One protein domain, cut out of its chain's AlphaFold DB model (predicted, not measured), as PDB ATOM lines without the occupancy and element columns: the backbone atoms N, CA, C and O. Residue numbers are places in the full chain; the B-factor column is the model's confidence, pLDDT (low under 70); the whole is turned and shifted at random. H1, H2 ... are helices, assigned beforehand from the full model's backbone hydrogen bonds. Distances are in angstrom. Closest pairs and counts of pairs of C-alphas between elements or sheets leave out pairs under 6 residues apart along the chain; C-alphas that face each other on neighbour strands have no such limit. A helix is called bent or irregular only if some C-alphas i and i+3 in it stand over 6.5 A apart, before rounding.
ATOM      1  N   ALA A  42     287.295 326.349 402.249       91.06
ATOM      2  CA  ALA A  42     286.997 327.545 403.037       91.06
ATOM      3  C   ALA A  42     288.290 328.245 403.482       91.06
ATOM      4  O   ALA A  42     288.474 329.426 403.211       91.06
ATOM      5  N   THR A  43     289.249 327.494 404.031       92.69
ATOM      6  CA  THR A  43     290.554 328.053 404.398       92.69
ATOM      7  C   THR A  43     291.319 328.599 403.199       92.69
ATOM      8  O   THR A  43     292.040 329.583 403.323       92.69
ATOM      9  N   HIS A  44     291.185 327.988 402.022       89.62
ATOM     10  CA  HIS A  44     291.785 328.535 400.812       89.62
ATOM     11  C   HIS A  44     291.171 329.887 400.415       89.62
ATOM     12  O   HIS A  44     291.911 330.820 400.114       89.62
ATOM     13  N   GLU A  45     289.842 330.012 400.455       89.94
ATOM     14  CA  GLU A  45     289.131 331.275 400.205       89.94
ATOM     15  C   GLU A  45     289.560 332.362 401.213       89.94
ATOM     16  O   GLU A  45     289.859 333.493 400.822       89.94
ATOM     17  N   ASP A  46     289.721 331.995 402.485       94.12
ATOM     18  CA  ASP A  46     290.237 332.874 403.539       94.12
ATOM     19  C   ASP A  46     291.707 333.274 403.316       94.12
ATOM     20  O   ASP A  46     292.071 334.435 403.496       94.12
ATOM     21  N   LEU A  47     292.573 332.360 402.859       93.19
ATOM     22  CA  LEU A  47     293.958 332.687 402.485       93.19
ATOM     23  C   LEU A  47     294.014 333.699 401.332       93.19
ATOM     24  O   LEU A  47     294.884 334.575 401.324       93.19
ATOM     25  N   VAL A  48     293.098 333.598 400.364       90.38
ATOM     26  CA  VAL A  48     292.971 334.580 399.280       90.38
ATOM     27  C   VAL A  48     292.526 335.929 399.844       90.38
ATOM     28  O   VAL A  48     293.147 336.944 399.536       90.38
ATOM     29  N   ALA A  49     291.509 335.961 400.709       92.19
ATOM     30  CA  ALA A  49     291.057 337.192 401.359       92.19
ATOM     31  C   ALA A  49     292.166 337.853 402.201       92.19
ATOM     32  O   ALA A  49     292.367 339.068 402.128       92.19
ATOM     33  N   LEU A  50     292.951 337.053 402.926       94.94
ATOM     34  CA  LEU A  50     294.131 337.504 403.660       94.94
ATOM     35  C   LEU A  50     295.174 338.131 402.723       94.94
ATOM     36  O   LEU A  50     295.730 339.189 403.023       94.94
ATOM     37  N   ALA A  51     295.425 337.503 401.571       92.31
ATOM     38  CA  ALA A  51     296.347 338.042 400.584       92.31
ATOM     39  C   ALA A  51     295.858 339.381 400.007       92.31
ATOM     40  O   ALA A  51     296.660 340.307 399.881       92.31
ATOM     41  N   LYS A  52     294.550 339.530 399.745       90.75
ATOM     42  CA  LYS A  52     293.947 340.808 399.321       90.75
ATOM     43  C   LYS A  52     294.188 341.920 400.335       90.75
ATOM     44  O   LYS A  52     294.597 343.008 399.938       90.75
ATOM     45  N   ALA A  53     293.991 341.646 401.625       94.25
ATOM     46  CA  ALA A  53     294.230 342.631 402.677       94.25
ATOM     47  C   ALA A  53     295.685 343.140 402.650       94.25
ATOM     48  O   ALA A  53     295.925 344.348 402.651       94.25
ATOM     49  N   PHE A  54     296.671 342.242 402.520       94.31
ATOM     50  CA  PHE A  54     298.079 342.644 402.390       94.31
ATOM     51  C   PHE A  54     298.388 343.389 401.085       94.31
ATOM     52  O   PHE A  54     299.220 344.296 401.088       94.31
ATOM     53  N   THR A  55     297.722 343.059 399.981       90.25
ATOM     54  CA  THR A  55     297.875 343.789 398.714       90.25
ATOM     55  C   THR A  55     297.346 345.218 398.812       90.25
ATOM     56  O   THR A  55     298.017 346.144 398.357       90.25
ATOM     57  N   ILE A  56     296.201 345.433 399.472       91.12
ATOM     58  CA  ILE A  56     295.670 346.785 399.722       91.12
ATOM     59  C   ILE A  56     296.679 347.604 400.535       91.12
ATOM     60  O   ILE A  56     296.984 348.739 400.174       91.12
ATOM     61  N   VAL A  57     297.267 347.008 401.575       94.12
ATOM     62  CA  VAL A  57     298.326 347.645 402.372       94.12
ATOM     63  C   VAL A  57     299.544 348.004 401.516       94.12
ATOM     64  O   VAL A  57     300.045 349.126 401.594       94.12
ATOM     65  N   ASN A  58     300.009 347.084 400.664       91.69
ATOM     66  CA  ASN A  58     301.121 347.342 399.747       91.69
ATOM     67  C   ASN A  58     300.831 348.518 398.809       91.69
ATOM     68  O   ASN A  58     301.731 349.320 398.563       91.69
ATOM     69  N   ARG A  59     299.590 348.649 398.324       90.50
ATOM     70  CA  ARG A  59     299.160 349.759 397.466       90.50
ATOM     71  C   ARG A  59     299.210 351.098 398.201       90.50
ATOM     72  O   ARG A  59     299.847 352.020 397.703       90.50
ATOM     73  N   VAL A  60     298.645 351.185 399.409       92.31
ATOM     74  CA  VAL A  60     298.685 352.420 400.223       92.31
ATOM     75  C   VAL A  60     300.130 352.840 400.522       92.31
ATOM     76  O   VAL A  60     300.485 354.016 400.434       92.31
ATOM     77  N   ILE A  61     301.000 351.876 400.832       92.12
ATOM     78  CA  ILE A  61     302.422 352.137 401.090       92.12
ATOM     79  C   ILE A  61     303.160 352.557 399.814       92.12
ATOM     80  O   ILE A  61     304.032 353.425 399.869       92.12
ATOM     81  N   LEU A  62     302.823 351.971 398.665       88.81
ATOM     82  CA  LEU A  62     303.395 352.361 397.379       88.81
ATOM     83  C   LEU A  62     303.003 353.794 397.003       88.81
ATOM     84  O   LEU A  62     303.861 354.551 396.556       88.81
ATOM     85  N   GLU A  63     301.745 354.182 397.217       89.19
ATOM     86  CA  GLU A  63     301.273 355.554 397.002       89.19
ATOM     87  C   GLU A  63     302.016 356.557 397.894       89.19
ATOM     88  O   GLU A  63     302.423 357.621 397.424       89.19
ATOM     89  N   GLU A  64     302.263 356.206 399.160       88.50
ATOM     90  CA  GLU A  64     303.089 357.021 400.058       88.50
ATOM     91  C   GLU A  64     304.536 357.123 399.565       88.50
ATOM     92  O   GLU A  64     305.093 358.218 399.494       88.50
ATOM     93  N   ALA A  65     305.140 356.005 399.159       86.94
ATOM     94  CA  ALA A  65     306.502 355.999 398.637       86.94
ATOM     95  C   ALA A  65     306.632 356.853 397.366       86.94
ATOM     96  O   ALA A  65     307.592 357.610 397.213       86.94
ATOM     97  N   GLN A  66     305.653 356.773 396.460       86.38
ATOM     98  CA  GLN A  66     305.607 357.589 395.246       86.38
ATOM     99  C   GLN A  66     305.456 359.073 395.574       86.38
ATOM    100  O   GLN A  66     306.124 359.904 394.960       86.38
ATOM    101  N   ARG A  67     304.614 359.413 396.553       83.75
ATOM    102  CA  ARG A  67     304.435 360.785 397.033       83.75
ATOM    103  C   ARG A  67     305.725 361.355 397.618       83.75
ATOM    104  O   ARG A  67     306.087 362.478 397.269       83.75
ATOM    105  N   ASP A  68     306.426 360.592 398.452       81.75
ATOM    106  CA  ASP A  68     307.712 360.994 399.038       81.75
ATOM    107  C   ASP A  68     308.768 361.225 397.938       81.75
ATOM    108  O   ASP A  68     309.395 362.286 397.884       81.75
ATOM    109  N   CYS A  69     308.854 360.314 396.959       80.69
ATOM    110  CA  CYS A  69     309.714 360.476 395.779       80.69
ATOM    111  C   CYS A  69     309.352 361.718 394.945       80.69
ATOM    112  O   CYS A  69     310.229 362.411 394.428       80.69
ATOM    113  N   GLN A  70     308.058 362.018 394.784       80.31
ATOM    114  CA  GLN A  70     307.619 363.195 394.037       80.31
ATOM    115  C   GLN A  70     307.979 364.484 394.776       80.31
ATOM    116  O   GLN A  70     308.493 365.401 394.139       80.31
ATOM    117  N   LEU A  71     307.785 364.569 396.095       72.31
ATOM    118  CA  LEU A  71     308.125 365.755 396.892       72.31
ATOM    119  C   LEU A  71     309.612 366.152 396.782       72.31
ATOM    120  O   LEU A  71     309.915 367.353 396.761       72.31
ATOM    121  N   GLU A  72     310.517 365.176 396.623       65.75
ATOM    122  CA  GLU A  72     311.954 365.399 396.364       65.75
ATOM    123  C   GLU A  72     312.186 366.196 395.068       65.75
ATOM    124  O   GLU A  72     313.066 367.052 395.008       65.75
ATOM    125  N   SER A  73     311.368 365.979 394.031       62.31
ATOM    126  CA  SER A  73     311.538 366.673 392.745       62.31
ATOM    127  C   SER A  73     311.164 368.162 392.789       62.31
ATOM    128  O   SER A  73     311.717 368.957 392.028       62.31
ATOM    129  N   TRP A  74     310.262 368.560 393.695       59.53
ATOM    130  CA  TRP A  74     309.732 369.930 393.766       59.53
ATOM    131  C   TRP A  74     310.478 370.819 394.756       59.53
ATOM    132  O   TRP A  74     310.632 372.021 394.533       59.53
ATOM    133  N   THR A  75     310.941 370.250 395.867       58.38
ATOM    134  CA  THR A  75     311.601 371.013 396.924       58.38
ATOM    135  C   THR A  75     313.103 370.776 396.850       58.38
ATOM    136  O   THR A  75     313.579 369.689 397.126       58.38
ATOM    137  N   ARG A  76     313.905 371.810 396.543       60.16
ATOM    138  CA  ARG A  76     315.389 371.758 396.645       60.16
ATOM    139  C   ARG A  76     315.898 371.527 398.086       60.16
ATOM    140  O   ARG A  76     317.084 371.711 398.360       60.16
ATOM    141  N   GLN A  77     315.009 371.205 399.024       55.44
ATOM    142  CA  GLN A  77     315.357 370.779 400.370       55.44
ATOM    143  C   GLN A  77     315.858 369.334 400.327       55.44
ATOM    144  O   GLN A  77     315.580 368.592 399.391       55.44
ATOM    145  N   ARG A  78     316.696 368.978 401.305       55.75
ATOM    146  CA  ARG A  78     317.403 367.693 401.332       55.75
ATOM    147  C   ARG A  78     316.410 366.536 401.121       55.75
ATOM    148  O   ARG A  78     315.381 366.550 401.792       55.75
ATOM    149  N   PRO A  79     316.721 365.573 400.233       53.34
ATOM    150  CA  PRO A  79     315.875 364.414 399.976       53.34
ATOM    151  C   PRO A  79     315.438 363.760 401.275       53.34
ATOM    152  O   PRO A  79     316.282 363.560 402.153       53.34
ATOM    153  N   ASN A  80     314.165 363.390 401.372       58.81
ATOM    154  CA  ASN A  80     313.757 362.447 402.392       58.81
ATOM    155  C   ASN A  80     314.341 361.077 401.984       58.81
ATOM    156  O   ASN A  80     314.023 360.568 400.912       58.81
ATOM    157  N   PRO A  81     315.308 360.511 402.725       67.50
ATOM    158  CA  PRO A  81     316.164 359.443 402.202       67.50
ATOM    159  C   PRO A  81     315.510 358.056 402.246       67.50
ATOM    160  O   PRO A  81     316.145 357.077 401.846       67.50
ATOM    161  N   TYR A  82     314.280 357.953 402.754       75.75
ATOM    162  CA  TYR A  82     313.697 356.694 403.198       75.75
ATOM    163  C   TYR A  82     313.531 355.689 402.062       75.75
ATOM    164  O   TYR A  82     314.047 354.580 402.166       75.75
ATOM    165  N   PHE A  83     312.901 356.066 400.947       77.19
ATOM    166  CA  PHE A  83     312.613 355.118 399.862       77.19
ATOM    167  C   PHE A  83     313.720 354.980 398.810       77.19
ATOM    168  O   PHE A  83     313.674 354.064 397.993       77.19
ATOM    169  N   ARG A  84     314.766 355.813 398.854       74.75
ATOM    170  CA  ARG A  84     315.803 355.878 397.805       74.75
ATOM    171  C   ARG A  84     316.634 354.601 397.655       74.75
ATOM    172  O   ARG A  84     317.200 354.344 396.598       74.75
ATOM    173  N   VAL A  85     316.750 353.834 398.736       72.62
ATOM    174  CA  VAL A  85     317.561 352.608 398.799       72.62
ATOM    175  C   VAL A  85     316.729 351.364 398.457       72.62
ATOM    176  O   VAL A  85     317.287 350.287 398.255       72.62
ATOM    177  N   TYR A  86     315.403 351.497 398.373       76.19
ATOM    178  CA  TYR A  86     314.506 350.362 398.212       76.19
ATOM    179  C   TYR A  86     314.044 350.212 396.769       76.19
ATOM    180  O   TYR A  86     313.587 351.153 396.126       76.19
ATOM    181  N   ASP A  87     314.125 348.980 396.276       76.62
ATOM    182  CA  ASP A  87     313.533 348.604 395.004       76.62
ATOM    183  C   ASP A  87     312.005 348.541 395.154       76.62
ATOM    184  O   ASP A  87     311.441 347.511 395.544       76.62
ATOM    185  N   LEU A  88     311.333 349.655 394.842       79.38
ATOM    186  CA  LEU A  88     309.870 349.761 394.841       79.38
ATOM    187  C   LEU A  88     309.207 348.779 393.866       79.38
ATOM    188  O   LEU A  88     308.019 348.490 394.025       79.38
ATOM    189  N   THR A  89     309.955 348.185 392.922       75.56
ATOM    190  CA  THR A  89     309.403 347.111 392.084       75.56
ATOM    191  C   THR A  89     309.004 345.892 392.906       75.56
ATOM    192  O   THR A  89     308.175 345.106 392.471       75.56
ATOM    193  N   THR A  90     309.545 345.728 394.116       70.62
ATOM    194  CA  THR A  90     309.140 344.659 395.039       70.62
ATOM    195  C   THR A  90     307.690 344.828 395.496       70.62
ATOM    196  O   THR A  90     306.972 343.839 395.599       70.62
ATOM    197  N   LEU A  91     307.237 346.069 395.713       69.19
ATOM    198  CA  LEU A  91     305.834 346.355 396.024       69.19
ATOM    199  C   LEU A  91     304.947 346.237 394.780       69.19
ATOM    200  O   LEU A  91     303.834 345.738 394.884       69.19
ATOM    201  N   SER A  92     305.440 346.648 393.604       69.50
ATOM    202  CA  SER A  92     304.654 346.622 392.361       69.50
ATOM    203  C   SER A  92     304.577 345.245 391.693       69.50
ATOM    204  O   SER A  92     303.714 345.025 390.854       69.50
ATOM    205  N   LYS A  93     305.490 344.316 392.013       67.62
ATOM    206  CA  LYS A  93     305.449 342.919 391.533       67.62
ATOM    207  C   LYS A  93     304.258 342.151 392.100       67.62
ATOM    208  O   LYS A  93     303.849 341.151 391.516       67.62
ATOM    209  N   VAL A  94     303.697 342.632 393.206       61.53
ATOM    210  CA  VAL A  94     302.408 342.200 393.745       61.53
ATOM    211  C   VAL A  94     301.316 343.002 393.034       61.53
ATOM    212  O   VAL A  94     300.629 343.822 393.631       61.53
ATOM    213  N   ASP A  95     301.237 342.847 391.717       60.03
ATOM    214  CA  ASP A  95     300.246 343.548 390.904       60.03
ATOM    215  C   ASP A  95     298.858 342.917 391.102       60.03
ATOM    216  O   ASP A  95     298.744 341.698 391.292       60.03
ATOM    217  N   GLU A  96     297.801 343.728 391.003       59.88
ATOM    218  CA  GLU A  96     296.398 343.290 391.045       59.88
ATOM    219  C   GLU A  96     296.155 342.175 390.021       59.88
ATOM    220  O   GLU A  96     295.471 341.203 390.319       59.88
ATOM    221  N   ASN A  97     296.847 342.213 388.878       64.25
ATOM    222  CA  ASN A  97     296.797 341.172 387.850       64.25
ATOM    223  C   ASN A  97     297.221 339.777 388.350       64.25
ATOM    224  O   ASN A  97     296.662 338.770 387.914       64.25
ATOM    225  N   GLY A  98     298.199 339.690 389.257       64.69
ATOM    226  CA  GLY A  98     298.645 338.413 389.825       64.69
ATOM    227  C   GLY A  98     297.642 337.844 390.828       64.69
ATOM    228  O   GLY A  98     297.408 336.632 390.869       64.69
ATOM    229  N   LEU A  99     297.006 338.721 391.605       63.84
ATOM    230  CA  LEU A  99     295.992 338.330 392.579       63.84
ATOM    231  C   LEU A  99     294.658 338.000 391.895       63.84
ATOM    232  O   LEU A  99     294.065 336.969 392.193       63.84
ATOM    233  N   GLU A 100     294.252 338.786 390.897       67.44
ATOM    234  CA  GLU A 100     293.091 338.511 390.049       67.44
ATOM    235  C   GLU A 100     293.248 337.213 389.255       67.44
ATOM    236  O   GLU A 100     292.283 336.465 389.113       67.44
ATOM    237  N   ALA A 101     294.448 336.910 388.749       63.28
ATOM    238  CA  ALA A 101     294.712 335.621 388.113       63.28
ATOM    239  C   ALA A 101     294.531 334.464 389.106       63.28
ATOM    240  O   ALA A 101     293.955 333.438 388.753       63.28
ATOM    241  N   THR A 102     294.948 334.659 390.360       61.56
ATOM    242  CA  THR A 102     294.764 333.674 391.435       61.56
ATOM    243  C   THR A 102     293.278 333.522 391.798       61.56
ATOM    244  O   THR A 102     292.800 332.406 391.961       61.56
ATOM    245  N   GLU A 103     292.506 334.612 391.835       62.53
ATOM    246  CA  GLU A 103     291.053 334.585 392.073       62.53
ATOM    247  C   GLU A 103     290.263 333.920 390.941       62.53
ATOM    248  O   GLU A 103     289.344 333.138 391.192       62.53
ATOM    249  N   ARG A 104     290.616 334.212 389.684       63.91
ATOM    250  CA  ARG A 104     289.990 333.582 388.512       63.91
ATOM    251  C   ARG A 104     290.342 332.098 388.424       63.91
ATOM    252  O   ARG A 104     289.485 331.316 388.019       63.91
ATOM    253  N   GLY A 105     291.550 331.724 388.848       53.53
ATOM    254  CA  GLY A 105     291.966 330.335 389.034       53.53
ATOM    255  C   GLY A 105     291.020 329.585 389.972       53.53
ATOM    256  O   GLY A 105     290.402 328.608 389.562       53.53
ATOM    257  N   VAL A 106     290.752 330.131 391.165       52.16
ATOM    258  CA  VAL A 106     289.850 329.536 392.181       52.16
ATOM    259  C   VAL A 106     288.428 329.265 391.667       52.16
ATOM    260  O   VAL A 106     287.767 328.330 392.125       52.16
ATOM    261  N   ALA A 107     287.940 330.044 390.698       50.72
ATOM    262  CA  ALA A 107     286.620 329.828 390.106       50.72
ATOM    263  C   ALA A 107     286.578 328.667 389.090       50.72
ATOM    264  O   ALA A 107     285.490 328.170 388.788       50.72
ATOM    265  N   VAL A 108     287.726 328.236 388.551       44.94
ATOM    266  CA  VAL A 108     287.798 327.351 387.373       44.94
ATOM    267  C   VAL A 108     288.613 326.074 387.617       44.94
ATOM    268  O   VAL A 108     288.318 325.048 386.997       44.94
ATOM    269  N   THR A 109     289.585 326.057 388.529       40.28
ATOM    270  CA  THR A 109     290.455 324.891 388.722       40.28
ATOM    271  C   THR A 109     289.876 323.882 389.719       40.28
ATOM    272  O   THR A 109     289.654 324.138 390.903       40.28
ATOM    273  N   ARG A 110     289.664 322.645 389.238       49.72
ATOM    274  CA  ARG A 110     289.693 321.463 390.112       49.72
ATOM    275  C   ARG A 110     291.030 321.493 390.851       49.72
ATOM    276  O   ARG A 110     292.065 321.602 390.201       49.72
ATOM    277  N   PHE A 111     290.992 321.333 392.172       51.88
ATOM    278  CA  PHE A 111     292.119 321.357 393.123       51.88
ATOM    279  C   PHE A 111     293.306 320.401 392.822       51.88
ATOM    280  O   PHE A 111     294.217 320.282 393.638       51.88
ATOM    281  N   ASP A 112     293.325 319.724 391.673       54.72
ATOM    282  CA  ASP A 112     294.334 318.736 391.290       54.72
ATOM    283  C   ASP A 112     295.520 319.325 390.496       54.72
ATOM    284  O   ASP A 112     296.538 318.639 390.344       54.72
ATOM    285  N   GLU A 113     295.449 320.578 390.011       55.94
ATOM    286  CA  GLU A 113     296.570 321.220 389.302       55.94
ATOM    287  C   GLU A 113     297.495 322.040 390.238       55.94
ATOM    288  O   GLU A 113     297.073 323.016 390.857       55.94
ATOM    289  N   PRO A 114     298.791 321.679 390.350       57.66
ATOM    290  CA  PRO A 114     299.715 322.210 391.362       57.66
ATOM    291  C   PRO A 114     300.263 323.627 391.093       57.66
ATOM    292  O   PRO A 114     301.046 324.143 391.892       57.66
ATOM    293  N   THR A 115     299.916 324.267 389.978       58.09
ATOM    294  CA  THR A 115     300.556 325.518 389.540       58.09
ATOM    295  C   THR A 115     300.049 326.764 390.269       58.09
ATOM    296  O   THR A 115     300.862 327.620 390.612       58.09
ATOM    297  N   GLU A 116     298.755 326.859 390.581       57.47
ATOM    298  CA  GLU A 116     298.166 328.081 391.165       57.47
ATOM    299  C   GLU A 116     298.362 328.183 392.687       57.47
ATOM    300  O   GLU A 116     298.652 329.256 393.209       57.47
ATOM    301  N   SER A 117     298.328 327.064 393.420       58.69
ATOM    302  CA  SER A 117     298.575 327.057 394.877       58.69
ATOM    303  C   SER A 117     299.977 327.575 395.252       58.69
ATOM    304  O   SER A 117     300.199 328.098 396.349       58.69
ATOM    305  N   THR A 118     300.926 327.483 394.317       70.19
ATOM    306  CA  THR A 118     302.318 327.887 394.531       70.19
ATOM    307  C   THR A 118     302.488 329.414 394.557       70.19
ATOM    308  O   THR A 118     303.343 329.905 395.291       70.19
ATOM    309  N   SER A 119     301.672 330.193 393.830       79.81
ATOM    310  CA  SER A 119     301.792 331.664 393.819       79.81
ATOM    311  C   SER A 119     301.299 332.292 395.126       79.81
ATOM    312  O   SER A 119     301.994 333.124 395.710       79.81
ATOM    313  N   LEU A 120     300.143 331.845 395.628       86.38
ATOM    314  CA  LEU A 120     299.541 332.348 396.866       86.38
ATOM    315  C   LEU A 120     300.412 332.037 398.087       86.38
ATOM    316  O   LEU A 120     300.686 332.909 398.911       86.38
ATOM    317  N   THR A 121     300.880 330.793 398.192       88.38
ATOM    318  CA  THR A 121     301.764 330.377 399.288       88.38
ATOM    319  C   THR A 121     303.093 331.121 399.245       88.38
ATOM    320  O   THR A 121     303.557 331.576 400.287       88.38
ATOM    321  N   HIS A 122     303.665 331.328 398.054       88.06
ATOM    322  CA  HIS A 122     304.866 332.143 397.891       88.06
ATOM    323  C   HIS A 122     304.634 333.597 398.322       88.06
ATOM    324  O   HIS A 122     305.464 334.151 399.035       88.06
ATOM    325  N   PHE A 123     303.506 334.208 397.954       88.75
ATOM    326  CA  PHE A 123     303.173 335.579 398.353       88.75
ATOM    327  C   PHE A 123     303.032 335.743 399.876       88.75
ATOM    328  O   PHE A 123     303.585 336.675 400.467       88.75
ATOM    329  N   LEU A 124     302.316 334.821 400.524       91.50
ATOM    330  CA  LEU A 124     302.136 334.831 401.979       91.50
ATOM    331  C   LEU A 124     303.441 334.503 402.719       91.50
ATOM    332  O   LEU A 124     303.666 334.990 403.828       91.50
ATOM    333  N   TYR A 125     304.317 333.710 402.101       93.00
ATOM    334  CA  TYR A 125     305.638 333.399 402.630       93.00
ATOM    335  C   TYR A 125     306.632 334.559 402.470       93.00
ATOM    336  O   TYR A 125     307.449 334.783 403.362       93.00
ATOM    337  N   ASP A 126     306.582 335.296 401.360       88.69
ATOM    338  CA  ASP A 126     307.552 336.342 401.040       88.69
ATOM    339  C   ASP A 126     307.492 337.490 402.053       88.69
ATOM    340  O   ASP A 126     306.445 338.081 402.275       88.69
ATOM    341  N   ASN A 127     308.624 337.824 402.667       91.81
ATOM    342  CA  ASN A 127     308.761 338.889 403.661       91.81
ATOM    343  C   ASN A 127     309.549 340.099 403.139       91.81
ATOM    344  O   ASN A 127     309.860 341.002 403.920       91.81
ATOM    345  N   ALA A 128     309.882 340.142 401.847       88.00
ATOM    346  CA  ALA A 128     310.691 341.208 401.265       88.00
ATOM    347  C   ALA A 128     310.080 342.606 401.472       88.00
ATOM    348  O   ALA A 128     310.811 343.570 401.691       88.00
ATOM    349  N   TYR A 129     308.749 342.716 401.499       85.94
ATOM    350  CA  TYR A 129     308.034 343.981 401.706       85.94
ATOM    351  C   TYR A 129     308.066 344.510 403.148       85.94
ATOM    352  O   TYR A 129     307.838 345.700 403.358       85.94
ATOM    353  N   LEU A 130     308.417 343.690 404.149       92.31
ATOM    354  CA  LEU A 130     308.437 344.127 405.553       92.31
ATOM    355  C   LEU A 130     309.423 345.271 405.813       92.31
ATOM    356  O   LEU A 130     309.206 346.092 406.704       92.31
ATOM    357  N   THR A 131     310.538 345.310 405.080       90.12
ATOM    358  CA  THR A 131     311.513 346.404 405.186       90.12
ATOM    359  C   THR A 131     310.918 347.699 404.650       90.12
ATOM    360  O   THR A 131     311.020 348.723 405.316       90.12
ATOM    361  N   VAL A 132     310.218 347.630 403.518       89.81
ATOM    362  CA  VAL A 132     309.549 348.778 402.902       89.81
ATOM    363  C   VAL A 132     308.429 349.310 403.796       89.81
ATOM    364  O   VAL A 132     308.313 350.518 403.973       89.81
ATOM    365  N   TRP A 133     307.662 348.428 404.444       94.56
ATOM    366  CA  TRP A 133     306.634 348.830 405.410       94.56
ATOM    367  C   TRP A 133     307.221 349.585 406.604       94.56
ATOM    368  O   TRP A 133     306.698 350.621 407.002       94.56
ATOM    369  N   LYS A 134     308.342 349.108 407.158       94.19
ATOM    370  CA  LYS A 134     309.044 349.806 408.249       94.19
ATOM    371  C   LYS A 134     309.551 351.177 407.813       94.19
ATOM    372  O   LYS A 134     309.421 352.140 408.558       94.19
ATOM    373  N   THR A 135     310.095 351.266 406.606       91.00
ATOM    374  CA  THR A 135     310.529 352.529 406.003       91.00
ATOM    375  C   THR A 135     309.365 353.507 405.841       91.00
ATOM    376  O   THR A 135     309.515 354.683 406.161       91.00
ATOM    377  N   ALA A 136     308.193 353.018 405.431       92.25
ATOM    378  CA  ALA A 136     306.992 353.835 405.303       92.25
ATOM    379  C   ALA A 136     306.535 354.428 406.638       92.25
ATOM    380  O   ALA A 136     306.200 355.607 406.682       92.25
ATOM    381  N   ILE A 137     306.610 353.665 407.733       93.50
ATOM    382  CA  ILE A 137     306.319 354.182 409.081       93.50
ATOM    383  C   ILE A 137     307.214 355.384 409.400       93.50
ATOM    384  O   ILE A 137     306.719 356.426 409.819       93.50
ATOM    385  N   HIS A 138     308.527 355.264 409.176       91.56
ATOM    386  CA  HIS A 138     309.466 356.360 409.435       91.56
ATOM    387  C   HIS A 138     309.203 357.578 408.540       91.56
ATOM    388  O   HIS A 138     309.175 358.699 409.039       91.56
ATOM    389  N   SER A 139     308.931 357.355 407.251       88.69
ATOM    390  CA  SER A 139     308.569 358.421 406.310       88.69
ATOM    391  C   SER A 139     307.310 359.173 406.746       88.69
ATOM    392  O   SER A 139     307.297 360.405 406.774       88.69
ATOM    393  N   MET A 140     306.259 358.442 407.135       90.00
ATOM    394  CA  MET A 140     305.001 359.044 407.566       90.00
ATOM    395  C   MET A 140     305.175 359.834 408.869       90.00
ATOM    396  O   MET A 140     304.694 360.963 408.939       90.00
ATOM    397  N   LEU A 141     305.916 359.306 409.853       88.88
ATOM    398  CA  LEU A 141     306.217 360.019 411.104       88.88
ATOM    399  C   LEU A 141     306.971 361.330 410.855       88.88
ATOM    400  O   LEU A 141     306.610 362.371 411.403       88.88
ATOM    401  N   ASP A 142     307.982 361.313 409.988       84.00
ATOM    402  CA  ASP A 142     308.741 362.521 409.659       84.00
ATOM    403  C   ASP A 142     307.878 363.550 408.916       84.00
ATOM    404  O   ASP A 142     307.993 364.758 409.153       84.00
ATOM    405  N   SER A 143     306.958 363.092 408.059       75.94
ATOM    406  CA  SER A 143     306.043 363.982 407.340       75.94
ATOM    407  C   SER A 143     305.062 364.712 408.271       75.94
ATOM    408  O   SER A 143     304.675 365.848 407.977       75.94
ATOM    409  N   GLN A 144     304.728 364.124 409.427       75.00
ATOM    410  CA  GLN A 144     303.893 364.749 410.461       75.00
ATOM    411  C   GLN A 144     304.608 365.873 411.225       75.00
ATOM    412  O   GLN A 144     303.956 366.791 411.722       75.00
ATOM    413  N   GLY A 145     305.944 365.866 411.270       58.38
ATOM    414  CA  GLY A 145     306.739 366.931 411.892       58.38
ATOM    415  C   GLY A 145     306.637 368.286 411.177       58.38
ATOM    416  O   GLY A 145     306.930 369.325 411.767       58.38
ATOM    417  N   ASN A 146     306.168 368.314 409.926       63.69
ATOM    418  CA  ASN A 146     306.025 369.538 409.141       63.69
ATOM    419  C   ASN A 146     304.653 370.190 409.407       63.69
ATOM    420  O   ASN A 146     303.651 369.844 408.788       63.69
ATOM    421  N   HIS A 147     304.610 371.157 410.330       52.41
ATOM    422  CA  HIS A 147     303.388 371.778 410.885       52.41
ATOM    423  C   HIS A 147     302.505 372.563 409.887       52.41
ATOM    424  O   HIS A 147     301.512 373.172 410.284       52.41
ATOM    425  N   PHE A 148     302.836 372.572 408.596       50.75
ATOM    426  CA  PHE A 148     302.092 373.311 407.580       50.75
ATOM    427  C   PHE A 148     301.283 372.364 406.674       50.75
ATOM    428  O   PHE A 148     301.812 371.786 405.724       50.75
ATOM    429  N   GLY A 149     299.970 372.270 406.928       60.34
ATOM    430  CA  GLY A 149     298.959 371.843 405.944       60.34
ATOM    431  C   GLY A 149     298.393 370.419 406.068       60.34
ATOM    432  O   GLY A 149     298.536 369.754 407.088       60.34
ATOM    433  N   LEU A 150     297.753 369.965 404.978       67.62
ATOM    434  CA  LEU A 150     297.042 368.681 404.785       67.62
ATOM    435  C   LEU A 150     297.913 367.410 404.932       67.62
ATOM    436  O   LEU A 150     297.394 366.299 404.867       67.62
ATOM    437  N   LYS A 151     299.236 367.544 405.098       75.81
ATOM    438  CA  LYS A 151     300.187 366.418 405.026       75.81
ATOM    439  C   LYS A 151     300.064 365.444 406.198       75.81
ATOM    440  O   LYS A 151     300.003 364.241 405.974       75.81
ATOM    441  N   TRP A 152     299.981 365.947 407.430       81.25
ATOM    442  CA  TRP A 152     299.876 365.086 408.614       81.25
ATOM    443  C   TRP A 152     298.516 364.370 408.687       81.25
ATOM    444  O   TRP A 152     298.460 363.212 409.094       81.25
ATOM    445  N   GLN A 153     297.439 365.025 408.229       84.31
ATOM    446  CA  GLN A 153     296.103 364.424 408.124       84.31
ATOM    447  C   GLN A 153     296.092 363.280 407.112       84.31
ATOM    448  O   GLN A 153     295.521 362.226 407.376       84.31
ATOM    449  N   LEU A 154     296.765 363.467 405.975       86.25
ATOM    450  CA  LEU A 154     296.888 362.438 404.950       86.25
ATOM    451  C   LEU A 154     297.706 361.236 405.443       86.25
ATOM    452  O   LEU A 154     297.288 360.101 405.237       86.25
ATOM    453  N   ALA A 155     298.818 361.473 406.150       87.75
ATOM    454  CA  ALA A 155     299.596 360.409 406.788       87.75
ATOM    455  C   ALA A 155     298.770 359.645 407.839       87.75
ATOM    456  O   ALA A 155     298.811 358.416 407.885       87.75
ATOM    457  N   LYS A 156     297.963 360.357 408.638       88.94
ATOM    458  CA  LYS A 156     297.049 359.753 409.618       88.94
ATOM    459  C   LYS A 156     295.957 358.912 408.948       88.94
ATOM    460  O   LYS A 156     295.696 357.806 409.409       88.94
ATOM    461  N   GLN A 157     295.370 359.393 407.850       90.25
ATOM    462  CA  GLN A 157     294.389 358.628 407.072       90.25
ATOM    463  C   GLN A 157     295.012 357.361 406.476       90.25
ATOM    464  O   GLN A 157     294.459 356.282 406.631       90.25
ATOM    465  N   HIS A 158     296.195 357.464 405.865       91.94
ATOM    466  CA  HIS A 158     296.904 356.300 405.330       91.94
ATOM    467  C   HIS A 158     297.222 355.268 406.422       91.94
ATOM    468  O   HIS A 158     297.079 354.067 406.204       91.94
ATOM    469  N   ALA A 159     297.651 355.726 407.604       92.62
ATOM    470  CA  ALA A 159     297.888 354.846 408.742       92.62
ATOM    471  C   ALA A 159     296.598 354.146 409.192       92.62
ATOM    472  O   ALA A 159     296.630 352.945 409.443       92.62
ATOM    473  N   LEU A 160     295.472 354.867 409.238       91.44
ATOM    474  CA  LEU A 160     294.163 354.293 409.549       91.44
ATOM    475  C   LEU A 160     293.771 353.205 408.540       91.44
ATOM    476  O   LEU A 160     293.477 352.086 408.952       91.44
ATOM    477  N   ASP A 161     293.857 353.491 407.239       91.25
ATOM    478  CA  ASP A 161     293.518 352.532 406.181       91.25
ATOM    479  C   ASP A 161     294.358 351.243 406.306       91.25
ATOM    480  O   ASP A 161     293.850 350.131 406.153       91.25
ATOM    481  N   ILE A 162     295.650 351.370 406.638       94.94
ATOM    482  CA  ILE A 162     296.549 350.228 406.866       94.94
ATOM    483  C   ILE A 162     296.144 349.426 408.110       94.94
ATOM    484  O   ILE A 162     296.171 348.191 408.079       94.94
ATOM    485  N   LEU A 163     295.782 350.101 409.205       94.38
ATOM    486  CA  LEU A 163     295.369 349.446 410.448       94.38
ATOM    487  C   LEU A 163     294.037 348.702 410.284       94.38
ATOM    488  O   LEU A 163     293.917 347.568 410.749       94.38
ATOM    489  N   GLU A 164     293.088 349.257 409.530       92.25
ATOM    490  CA  GLU A 164     291.838 348.565 409.201       92.25
ATOM    491  C   GLU A 164     292.099 347.259 408.437       92.25
ATOM    492  O   GLU A 164     291.557 346.207 408.784       92.25
ATOM    493  N   GLN A 165     292.994 347.278 407.440       95.44
ATOM    494  CA  GLN A 165     293.367 346.056 406.716       95.44
ATOM    495  C   GLN A 165     294.126 345.054 407.595       95.44
ATOM    496  O   GLN A 165     293.976 343.840 407.427       95.44
ATOM    497  N   ARG A 166     294.922 345.533 408.557       95.31
ATOM    498  CA  ARG A 166     295.583 344.684 409.556       95.31
ATOM    499  C   ARG A 166     294.563 343.939 410.410       95.31
ATOM    500  O   ARG A 166     294.769 342.753 410.660       95.31
ATOM    501  N   ASP A 167     293.481 344.587 410.831       93.69
ATOM    502  CA  ASP A 167     292.434 343.954 411.642       93.69
ATOM    503  C   ASP A 167     291.629 342.925 410.847       93.69
ATOM    504  O   ASP A 167     291.362 341.828 411.348       93.69
ATOM    505  N   VAL A 168     291.322 343.224 409.579       93.75
ATOM    506  CA  VAL A 168     290.731 342.249 408.646       93.75
ATOM    507  C   VAL A 168     291.638 341.023 408.516       93.75
ATOM    508  O   VAL A 168     291.185 339.895 408.719       93.75
ATOM    509  N   ALA A 169     292.931 341.230 408.251       95.25
ATOM    510  CA  ALA A 169     293.910 340.155 408.126       95.25
ATOM    511  C   ALA A 169     294.044 339.325 409.415       95.25
ATOM    512  O   ALA A 169     294.092 338.097 409.362       95.25
ATOM    513  N   ALA A 170     294.079 339.980 410.578       94.69
ATOM    514  CA  ALA A 170     294.200 339.313 411.868       94.69
ATOM    515  C   ALA A 170     292.981 338.437 412.183       94.69
ATOM    516  O   ALA A 170     293.150 337.293 412.605       94.69
ATOM    517  N   ARG A 171     291.770 338.937 411.915       93.38
ATOM    518  CA  ARG A 171     290.527 338.181 412.102       93.38
ATOM    519  C   ARG A 171     290.491 336.929 411.228       93.38
ATOM    520  O   ARG A 171     290.282 335.842 411.752       93.38
ATOM    521  N   ILE A 172     290.766 337.085 409.932       95.31
ATOM    522  CA  ILE A 172     290.816 335.964 408.983       95.31
ATOM    523  C   ILE A 172     291.857 334.935 409.435       95.31
ATOM    524  O   ILE A 172     291.578 333.741 409.480       95.31
ATOM    525  N   TYR A 173     293.053 335.393 409.823       96.12
ATOM    526  CA  TYR A 173     294.128 334.506 410.257       96.12
ATOM    527  C   TYR A 173     293.746 333.662 411.480       96.12
ATOM    528  O   TYR A 173     294.050 332.470 411.510       96.12
ATOM    529  N   VAL A 174     293.061 334.246 412.468       94.88
ATOM    530  CA  VAL A 174     292.605 333.521 413.666       94.88
ATOM    531  C   VAL A 174     291.665 332.369 413.315       94.88
ATOM    532  O   VAL A 174     291.725 331.323 413.961       94.88
ATOM    533  N   ASP A 175     290.821 332.538 412.299       93.75
ATOM    534  CA  ASP A 175     289.873 331.502 411.891       93.75
ATOM    535  C   ASP A 175     290.550 330.332 411.164       93.75
ATOM    536  O   ASP A 175     290.104 329.191 411.304       93.75
ATOM    537  N   ILE A 176     291.669 330.578 410.474       95.50
ATOM    538  CA  ILE A 176     292.385 329.557 409.693       95.50
ATOM    539  C   ILE A 176     293.642 328.985 410.361       95.50
ATOM    540  O   ILE A 176     294.144 327.948 409.926       95.50
ATOM    541  N   GLU A 177     294.176 329.624 411.407       95.88
ATOM    542  CA  GLU A 177     295.474 329.273 412.005       95.88
ATOM    543  C   GLU A 177     295.567 327.792 412.402       95.88
ATOM    544  O   GLU A 177     296.556 327.125 412.084       95.88
ATOM    545  N   GLU A 178     294.554 327.275 413.102       94.25
ATOM    546  CA  GLU A 178     294.556 325.901 413.615       94.25
ATOM    547  C   GLU A 178     294.638 324.876 412.476       94.25
ATOM    548  O   GLU A 178     295.438 323.936 412.531       94.25
ATOM    549  N   GLU A 179     293.865 325.092 411.411       94.38
ATOM    550  CA  GLU A 179     293.834 324.205 410.253       94.38
ATOM    551  C   GLU A 179     295.148 324.250 409.464       94.38
ATOM    552  O   GLU A 179     295.697 323.203 409.099       94.38
ATOM    553  N   LEU A 180     295.702 325.448 409.248       94.06
ATOM    554  CA  LEU A 180     296.982 325.610 408.560       94.06
ATOM    555  C   LEU A 180     298.107 324.910 409.324       94.06
ATOM    556  O   LEU A 180     298.851 324.119 408.739       94.06
ATOM    557  N   ARG A 181     298.199 325.117 410.643       94.38
ATOM    558  CA  ARG A 181     299.223 324.457 411.468       94.38
ATOM    559  C   ARG A 181     299.058 322.934 411.491       94.38
ATOM    560  O   ARG A 181     300.052 322.204 411.510       94.38
ATOM    561  N   ALA A 182     297.823 322.433 411.433       93.25
ATOM    562  CA  ALA A 182     297.538 321.001 411.331       93.25
ATOM    563  C   ALA A 182     297.873 320.397 409.948       93.25
ATOM    564  O   ALA A 182     297.987 319.174 409.827       93.25
ATOM    565  N   SER A 183     298.043 321.230 408.915       91.56
ATOM    566  CA  SER A 183     298.263 320.804 407.525       91.56
ATOM    567  C   SER A 183     299.730 320.500 407.187       91.56
ATOM    568  O   SER A 183     300.007 319.853 406.174       91.56
ATOM    569  N   GLY A 184     300.686 320.894 408.039       91.25
ATOM    570  CA  GLY A 184     302.083 320.451 407.951       91.25
ATOM    571  C   GLY A 184     303.130 321.518 408.286       91.25
ATOM    572  O   GLY A 184     302.825 322.679 408.538       91.25
ATOM    573  N   GLN A 185     304.406 321.120 408.263       91.00
ATOM    574  CA  GLN A 185     305.526 321.980 408.674       91.00
ATOM    575  C   GLN A 185     305.734 323.208 407.771       91.00
ATOM    576  O   GLN A 185     306.130 324.258 408.267       91.00
ATOM    577  N   GLU A 186     305.473 323.105 406.465       89.25
ATOM    578  CA  GLU A 186     305.594 324.260 405.561       89.25
ATOM    579  C   GLU A 186     304.543 325.333 405.875       89.25
ATOM    580  O   GLU A 186     304.872 326.518 405.938       89.25
ATOM    581  N   TRP A 187     303.314 324.922 406.196       92.94
ATOM    582  CA  TRP A 187     302.258 325.839 406.620       92.94
ATOM    583  C   TRP A 187     302.573 326.529 407.948       92.94
ATOM    584  O   TRP A 187     302.252 327.703 408.091       92.94
ATOM    585  N   ASN A 188     303.292 325.877 408.871       93.25
ATOM    586  CA  ASN A 188     303.764 326.541 410.095       93.25
ATOM    587  C   ASN A 188     304.652 327.755 409.788       93.25
ATOM    588  O   ASN A 188     304.471 328.807 410.395       93.25
ATOM    589  N   LYS A 189     305.564 327.649 408.813       94.19
ATOM    590  CA  LYS A 189     306.416 328.783 408.417       94.19
ATOM    591  C   LYS A 189     305.594 329.916 407.801       94.19
ATOM    592  O   LYS A 189     305.861 331.084 408.069       94.19
ATOM    593  N   ILE A 190     304.593 329.577 406.985       95.00
ATOM    594  CA  ILE A 190     303.672 330.559 406.394       95.00
ATOM    595  C   ILE A 190     302.875 331.265 407.499       95.00
ATOM    596  O   ILE A 190     302.805 332.490 407.503       95.00
ATOM    597  N   CYS A 191     302.344 330.517 408.469       95.94
ATOM    598  CA  CYS A 191     301.680 331.057 409.655       95.94
ATOM    599  C   CYS A 191     302.573 332.048 410.411       95.94
ATOM    600  O   CYS A 191     302.138 333.159 410.705       95.94
ATOM    601  N   ASP A 192     303.827 331.680 410.678       95.69
ATOM    602  CA  ASP A 192     304.773 332.555 411.372       95.69
ATOM    603  C   ASP A 192     305.040 333.844 410.569       95.69
ATOM    604  O   ASP A 192     305.060 334.940 411.134       95.69
ATOM    605  N   ASN A 193     305.158 333.751 409.239       95.75
ATOM    606  CA  ASN A 193     305.325 334.918 408.369       95.75
ATOM    607  C   ASN A 193     304.086 335.824 408.349       95.75
ATOM    608  O   ASN A 193     304.231 337.044 408.407       95.75
ATOM    609  N   ILE A 194     302.877 335.257 408.322       96.25
ATOM    610  CA  ILE A 194     301.624 336.021 408.426       96.25
ATOM    611  C   ILE A 194     301.579 336.790 409.752       96.25
ATOM    612  O   ILE A 194     301.306 337.991 409.753       96.25
ATOM    613  N   ILE A 195     301.923 336.144 410.870       96.00
ATOM    614  CA  ILE A 195     301.984 336.800 412.185       96.00
ATOM    615  C   ILE A 195     302.963 337.977 412.159       96.00
ATOM    616  O   ILE A 195     302.623 339.070 412.614       96.00
ATOM    617  N   ILE A 196     304.163 337.788 411.601       95.75
ATOM    618  CA  ILE A 196     305.173 338.852 411.506       95.75
ATOM    619  C   ILE A 196     304.652 340.040 410.682       95.75
ATOM    620  O   ILE A 196     304.911 341.192 411.044       95.75
ATOM    621  N   LYS A 197     303.909 339.791 409.595       96.00
ATOM    622  CA  LYS A 197     303.274 340.851 408.795       96.00
ATOM    623  C   LYS A 197     302.274 341.635 409.631       96.00
ATOM    624  O   LYS A 197     302.433 342.844 409.757       96.00
ATOM    625  N   ILE A 198     301.318 340.955 410.262       96.12
ATOM    626  CA  ILE A 198     300.281 341.587 411.093       96.12
ATOM    627  C   ILE A 198     300.925 342.420 412.219       96.12
ATOM    628  O   ILE A 198     300.563 343.578 412.419       96.12
ATOM    629  N   GLN A 199     301.941 341.881 412.899       94.56
ATOM    630  CA  GLN A 199     302.698 342.597 413.938       94.56
ATOM    631  C   GLN A 199     303.486 343.797 413.400       94.56
ATOM    632  O   GLN A 199     303.705 344.778 414.108       94.56
ATOM    633  N   THR A 200     303.965 343.728 412.159       95.19
ATOM    634  CA  THR A 200     304.640 344.867 411.527       95.19
ATOM    635  C   THR A 200     303.632 345.971 411.216       95.19
ATOM    636  O   THR A 200     303.942 347.134 411.459       95.19
ATOM    637  N   LEU A 201     302.427 345.617 410.758       95.75
ATOM    638  CA  LEU A 201     301.355 346.576 410.480       95.75
ATOM    639  C   LEU A 201     300.799 347.243 411.739       95.75
ATOM    640  O   LEU A 201     300.488 348.426 411.707       95.75
ATOM    641  N   GLU A 202     300.769 346.543 412.874       94.50
ATOM    642  CA  GLU A 202     300.396 347.129 414.171       94.50
ATOM    643  C   GLU A 202     301.229 348.374 414.529       94.50
ATOM    644  O   GLU A 202     300.746 349.274 415.207       94.50
ATOM    645  N   ARG A 203     302.465 348.484 414.029       94.50
ATOM    646  CA  ARG A 203     303.337 349.636 414.301       94.50
ATOM    647  C   ARG A 203     302.861 350.940 413.656       94.50
ATOM    648  O   ARG A 203     303.322 351.997 414.079       94.50
ATOM    649  N   PHE A 204     301.944 350.889 412.688       94.62
ATOM    650  CA  PHE A 204     301.320 352.092 412.130       94.62
ATOM    651  C   PHE A 204     300.443 352.832 413.150       94.62
ATOM    652  O   PHE A 204     300.156 354.006 412.935       94.62
ATOM    653  N   ILE A 205     300.122 352.221 414.303       92.56
ATOM    654  CA  ILE A 205     299.488 352.925 415.427       92.56
ATOM    655  C   ILE A 205     300.285 354.165 415.841       92.56
ATOM    656  O   ILE A 205     299.709 355.208 416.107       92.56
ATOM    657  N   VAL A 206     301.621 354.096 415.801       91.12
ATOM    658  CA  VAL A 206     302.480 355.218 416.198       91.12
ATOM    659  C   VAL A 206     302.310 356.400 415.244       91.12
ATOM    660  O   VAL A 206     302.356 357.539 415.687       91.12
ATOM    661  N   VAL A 207     302.083 356.138 413.952       90.88
ATOM    662  CA  VAL A 207     301.766 357.181 412.961       90.88
ATOM    663  C   VAL A 207     300.372 357.740 413.222       90.88
ATOM    664  O   VAL A 207     300.172 358.946 413.180       90.88
ATOM    665  N   TYR A 208     299.397 356.881 413.505       89.69
ATOM    666  CA  TYR A 208     298.023 357.311 413.742       89.69
ATOM    667  C   TYR A 208     297.876 358.185 415.005       89.69
ATOM    668  O   TYR A 208     297.214 359.228 414.971       89.69
ATOM    669  N   ASP A 209     298.531 357.776 416.094       86.88
ATOM    670  CA  ASP A 209     298.518 358.451 417.395       86.88
ATOM    671  C   ASP A 209     299.401 359.702 417.422       86.88
ATOM    672  O   ASP A 209     299.212 360.586 418.262       86.88
ATOM    673  N   ALA A 210     300.376 359.797 416.517       83.50
ATOM    674  CA  ALA A 210     301.220 360.971 416.399       83.50
ATOM    675  C   ALA A 210     300.386 362.171 415.927       83.50
ATOM    676  O   ALA A 210     300.040 362.327 414.755       83.50
ATOM    677  N   GLN A 211     300.077 363.053 416.874       69.38
ATOM    678  CA  GLN A 211     299.507 364.365 416.605       69.38
ATOM    679  C   GLN A 211     300.620 365.420 416.616       69.38
ATOM    680  O   GLN A 211     301.469 365.408 417.517       69.38
ATOM    681  N   PRO A 212     300.633 366.367 415.659       68.75
ATOM    682  CA  PRO A 212     301.454 367.560 415.813       68.75
ATOM    683  C   PRO A 212     301.009 368.298 417.083       68.75
ATOM    684  O   PRO A 212     299.816 368.333 417.392       68.75
ATOM    685  N   LEU A 213     301.955 368.884 417.832       64.00
ATOM    686  CA  LEU A 213     301.598 369.668 419.018       64.00
ATOM    687  C   LEU A 213     300.555 370.723 418.617       64.00
ATOM    688  O   LEU A 213     300.733 371.368 417.577       64.00
ATOM    689  N   PRO A 214     299.483 370.909 419.411       60.47
ATOM    690  CA  PRO A 214     298.421 371.837 419.066       60.47
ATOM    691  C   PRO A 214     299.026 373.218 418.834       60.47
ATOM    692  O   PRO A 214     299.567 373.846 419.749       60.47
ATOM    693  N   SER A 215     298.966 373.681 417.585       55.69
ATOM    694  CA  SER A 215     299.356 375.044 417.264       55.69
ATOM    695  C   SER A 215     298.401 375.973 418.018       55.69
ATOM    696  O   SER A 215     297.184 375.817 417.877       55.69
ATOM    697  N   PRO A 223     285.928 366.609 418.076       55.53
ATOM    698  CA  PRO A 223     286.640 365.456 418.606       55.53
ATOM    699  C   PRO A 223     287.126 364.598 417.435       55.53
ATOM    700  O   PRO A 223     286.328 364.188 416.588       55.53
ATOM    701  N   GLU A 224     288.436 364.369 417.362       58.44
ATOM    702  CA  GLU A 224     288.999 363.448 416.380       58.44
ATOM    703  C   GLU A 224     288.502 362.022 416.664       58.44
ATOM    704  O   GLU A 224     288.343 361.646 417.832       58.44
ATOM    705  N   PRO A 225     288.253 361.212 415.619       58.00
ATOM    706  CA  PRO A 225     287.981 359.797 415.816       58.00
ATOM    707  C   PRO A 225     289.154 359.179 416.588       58.00
ATOM    708  O   PRO A 225     290.311 359.396 416.240       58.00
ATOM    709  N   THR A 226     288.845 358.464 417.668       67.31
ATOM    710  CA  THR A 226     289.814 357.635 418.394       67.31
ATOM    711  C   THR A 226     289.708 356.234 417.817       67.31
ATOM    712  O   THR A 226     288.612 355.674 417.773       67.31
ATOM    713  N   TYR A 227     290.817 355.700 417.321       61.69
ATOM    714  CA  TYR A 227     290.859 354.347 416.790       61.69
ATOM    715  C   TYR A 227     291.310 353.385 417.886       61.69
ATOM    716  O   TYR A 227     292.481 353.359 418.264       61.69
ATOM    717  N   ASP A 228     290.366 352.600 418.398       68.44
ATOM    718  CA  ASP A 228     290.649 351.539 419.357       68.44
ATOM    719  C   ASP A 228     291.050 350.273 418.594       68.44
ATOM    720  O   ASP A 228     290.210 349.568 418.036       68.44
ATOM    721  N   LEU A 229     292.350 349.976 418.567       60.94
ATOM    722  CA  LEU A 229     292.849 348.718 418.016       60.94
ATOM    723  C   LEU A 229     292.370 347.532 418.851       60.94
ATOM    724  O   LEU A 229     292.583 347.497 420.064       60.94
ATOM    725  N   GLU A 230     291.862 346.493 418.189       64.56
ATOM    726  CA  GLU A 230     291.730 345.178 418.812       64.56
ATOM    727  C   GLU A 230     293.144 344.577 418.977       64.56
ATOM    728  O   GLU A 230     293.826 344.272 417.985       64.56
ATOM    729  N   PRO A 231     293.669 344.415 420.209       63.69
ATOM    730  CA  PRO A 231     295.043 343.964 420.368       63.69
ATOM    731  C   PRO A 231     295.133 342.480 420.004       63.69
ATOM    732  O   PRO A 231     294.355 341.661 420.497       63.69
ATOM    733  N   ILE A 232     296.131 342.106 419.194       58.28
ATOM    734  CA  ILE A 232     296.298 340.739 418.647       58.28
ATOM    735  C   ILE A 232     296.308 339.686 419.766       58.28
ATOM    736  O   ILE A 232     295.785 338.583 419.613       58.28
ATOM    737  N   LYS A 233     296.865 340.037 420.933       57.75
ATOM    738  CA  LYS A 233     296.909 339.154 422.109       57.75
ATOM    739  C   LYS A 233     295.525 338.741 422.619       57.75
ATOM    740  O   LYS A 233     295.426 337.673 423.215       57.75
ATOM    741  N   TYR A 234     294.488 339.543 422.377       51.09
ATOM    742  CA  TYR A 234     293.109 339.248 422.774       51.09
ATOM    743  C   TYR A 234     292.270 338.640 421.641       51.09
ATOM    744  O   TYR A 234     291.217 338.077 421.920       51.09
ATOM    745  N   MET A 235     292.753 338.668 420.392       50.03
ATOM    746  CA  MET A 235     292.114 337.951 419.282       50.03
ATOM    747  C   MET A 235     292.338 336.436 419.335       50.03
ATOM    748  O   MET A 235     291.615 335.684 418.683       50.03
TER     749      MET A 235
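Overview. This is residues 42 to 215 and 223 to 235 of the 348 residues of an uncharacterized protein of Massariosphaeria phaeospora (UniProt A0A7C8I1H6). Two long helices, H1 and H6, run side by side in opposite ways as the core of an elongated helical body; H7 folds back along H6, and H5 packs on H1 with residues 58 to 68 of H1, meets H6 with residues 140 to 144 of H5, and touches H7, which runs the same way, with residues 130 to 134 of H5. H4 packs on H1 and H7, H3 lies on the side of H1 away from H6, and short H8 and H9 pack on H6; residues 73 to 78 and 107 to 114 stick out. The printed part has 187 residues with nine named helices, H1 to H9 in chain order, and no named strand: the class is all helix. It is compact, with a radius of gyration of the C-alphas of 18.1 A, and spans 60 by 37 by 26 A.

Along the chain. H1, residues 42 to 74, is 49.0 A long from C-alpha 42 at (286.997, 327.545, 403.037) to C-alpha 74 at (309.732, 369.930, 393.766). H6, residues 151 to 183, is 45.7 A long; it is irregular, with C-alphas 175 and 178 7.5 A apart, and has a kink of 55 degrees near residue 176. H5, residues 129 to 144, is 22.9 A long, and H7, residues 185 to 202, is 26.2 A long. H3, residues 96 to 108, is 18.5 A long, and H4, residues 117 to 125, 12.3 A. The short ones are H2, residues 89 to 92, H8, residues 205 to 209, and H9, residues 232 to 235, which ends with C-alpha 235 at (292.114, 337.951, 419.282).

Arrangement. H1 and H6 are the hubs, touching five helices each. They touch each other at a shallow tilt of 25 degrees, opposite ways, closest at the C-alphas of Leu 50 and Ala 169, 5.2 A. H5, H6 and H7 form an up and down bundle, each helix running against the one before. In the hairpin of H5 and H6 the closest C-alphas are those of Gln 144 and Trp 152, 4.4 A; in that of H6 and H7, Arg 181 and Asn 188, 5.2 A. H1 touches H5 with residues 58 to 68 alone, at a steep tilt of 47 degrees; the closest C-alphas are those of Ile 61 and Ala 136, 6.4 A. H4 touches H7, with the C-alphas of Tyr 125 and Ile 190 5.1 A apart. H1 and H3 only just touch, with 3 pairs of C-alphas within 8 A, the closest Val 48 and Glu 103 at 7.5 A. H2 touches H1, with the C-alphas of Leu 91 and Asn 58 6.1 A apart. H8 touches H6, with the C-alphas of Tyr 208 and Lys 156 4.9 A apart, and H9 touches H6, with those of Met 235 and Val 174 7.2 A apart. Every O i to N i+4 pair is within hydrogen-bond range in H4, H5, H7 and H8, against 27 of 29 in H1, 8 of 9 in H3 and 27 of 29 in H6; H2 and H9 are too short for such a pair.

Size, cuts and confidence. The C-alphas farthest apart, of Asp 112 and Ser 215, are 62.2 A apart. Residues 216 to 222 are not printed, and C-alphas 215 and 223 are 16.0 A apart across the cut. The link from H1 to H2, 14 residues, is long. The mean pLDDT of the printed part is 79.8; it is under 70 in 61 residues, among them 91 to 117 and 223 to 235.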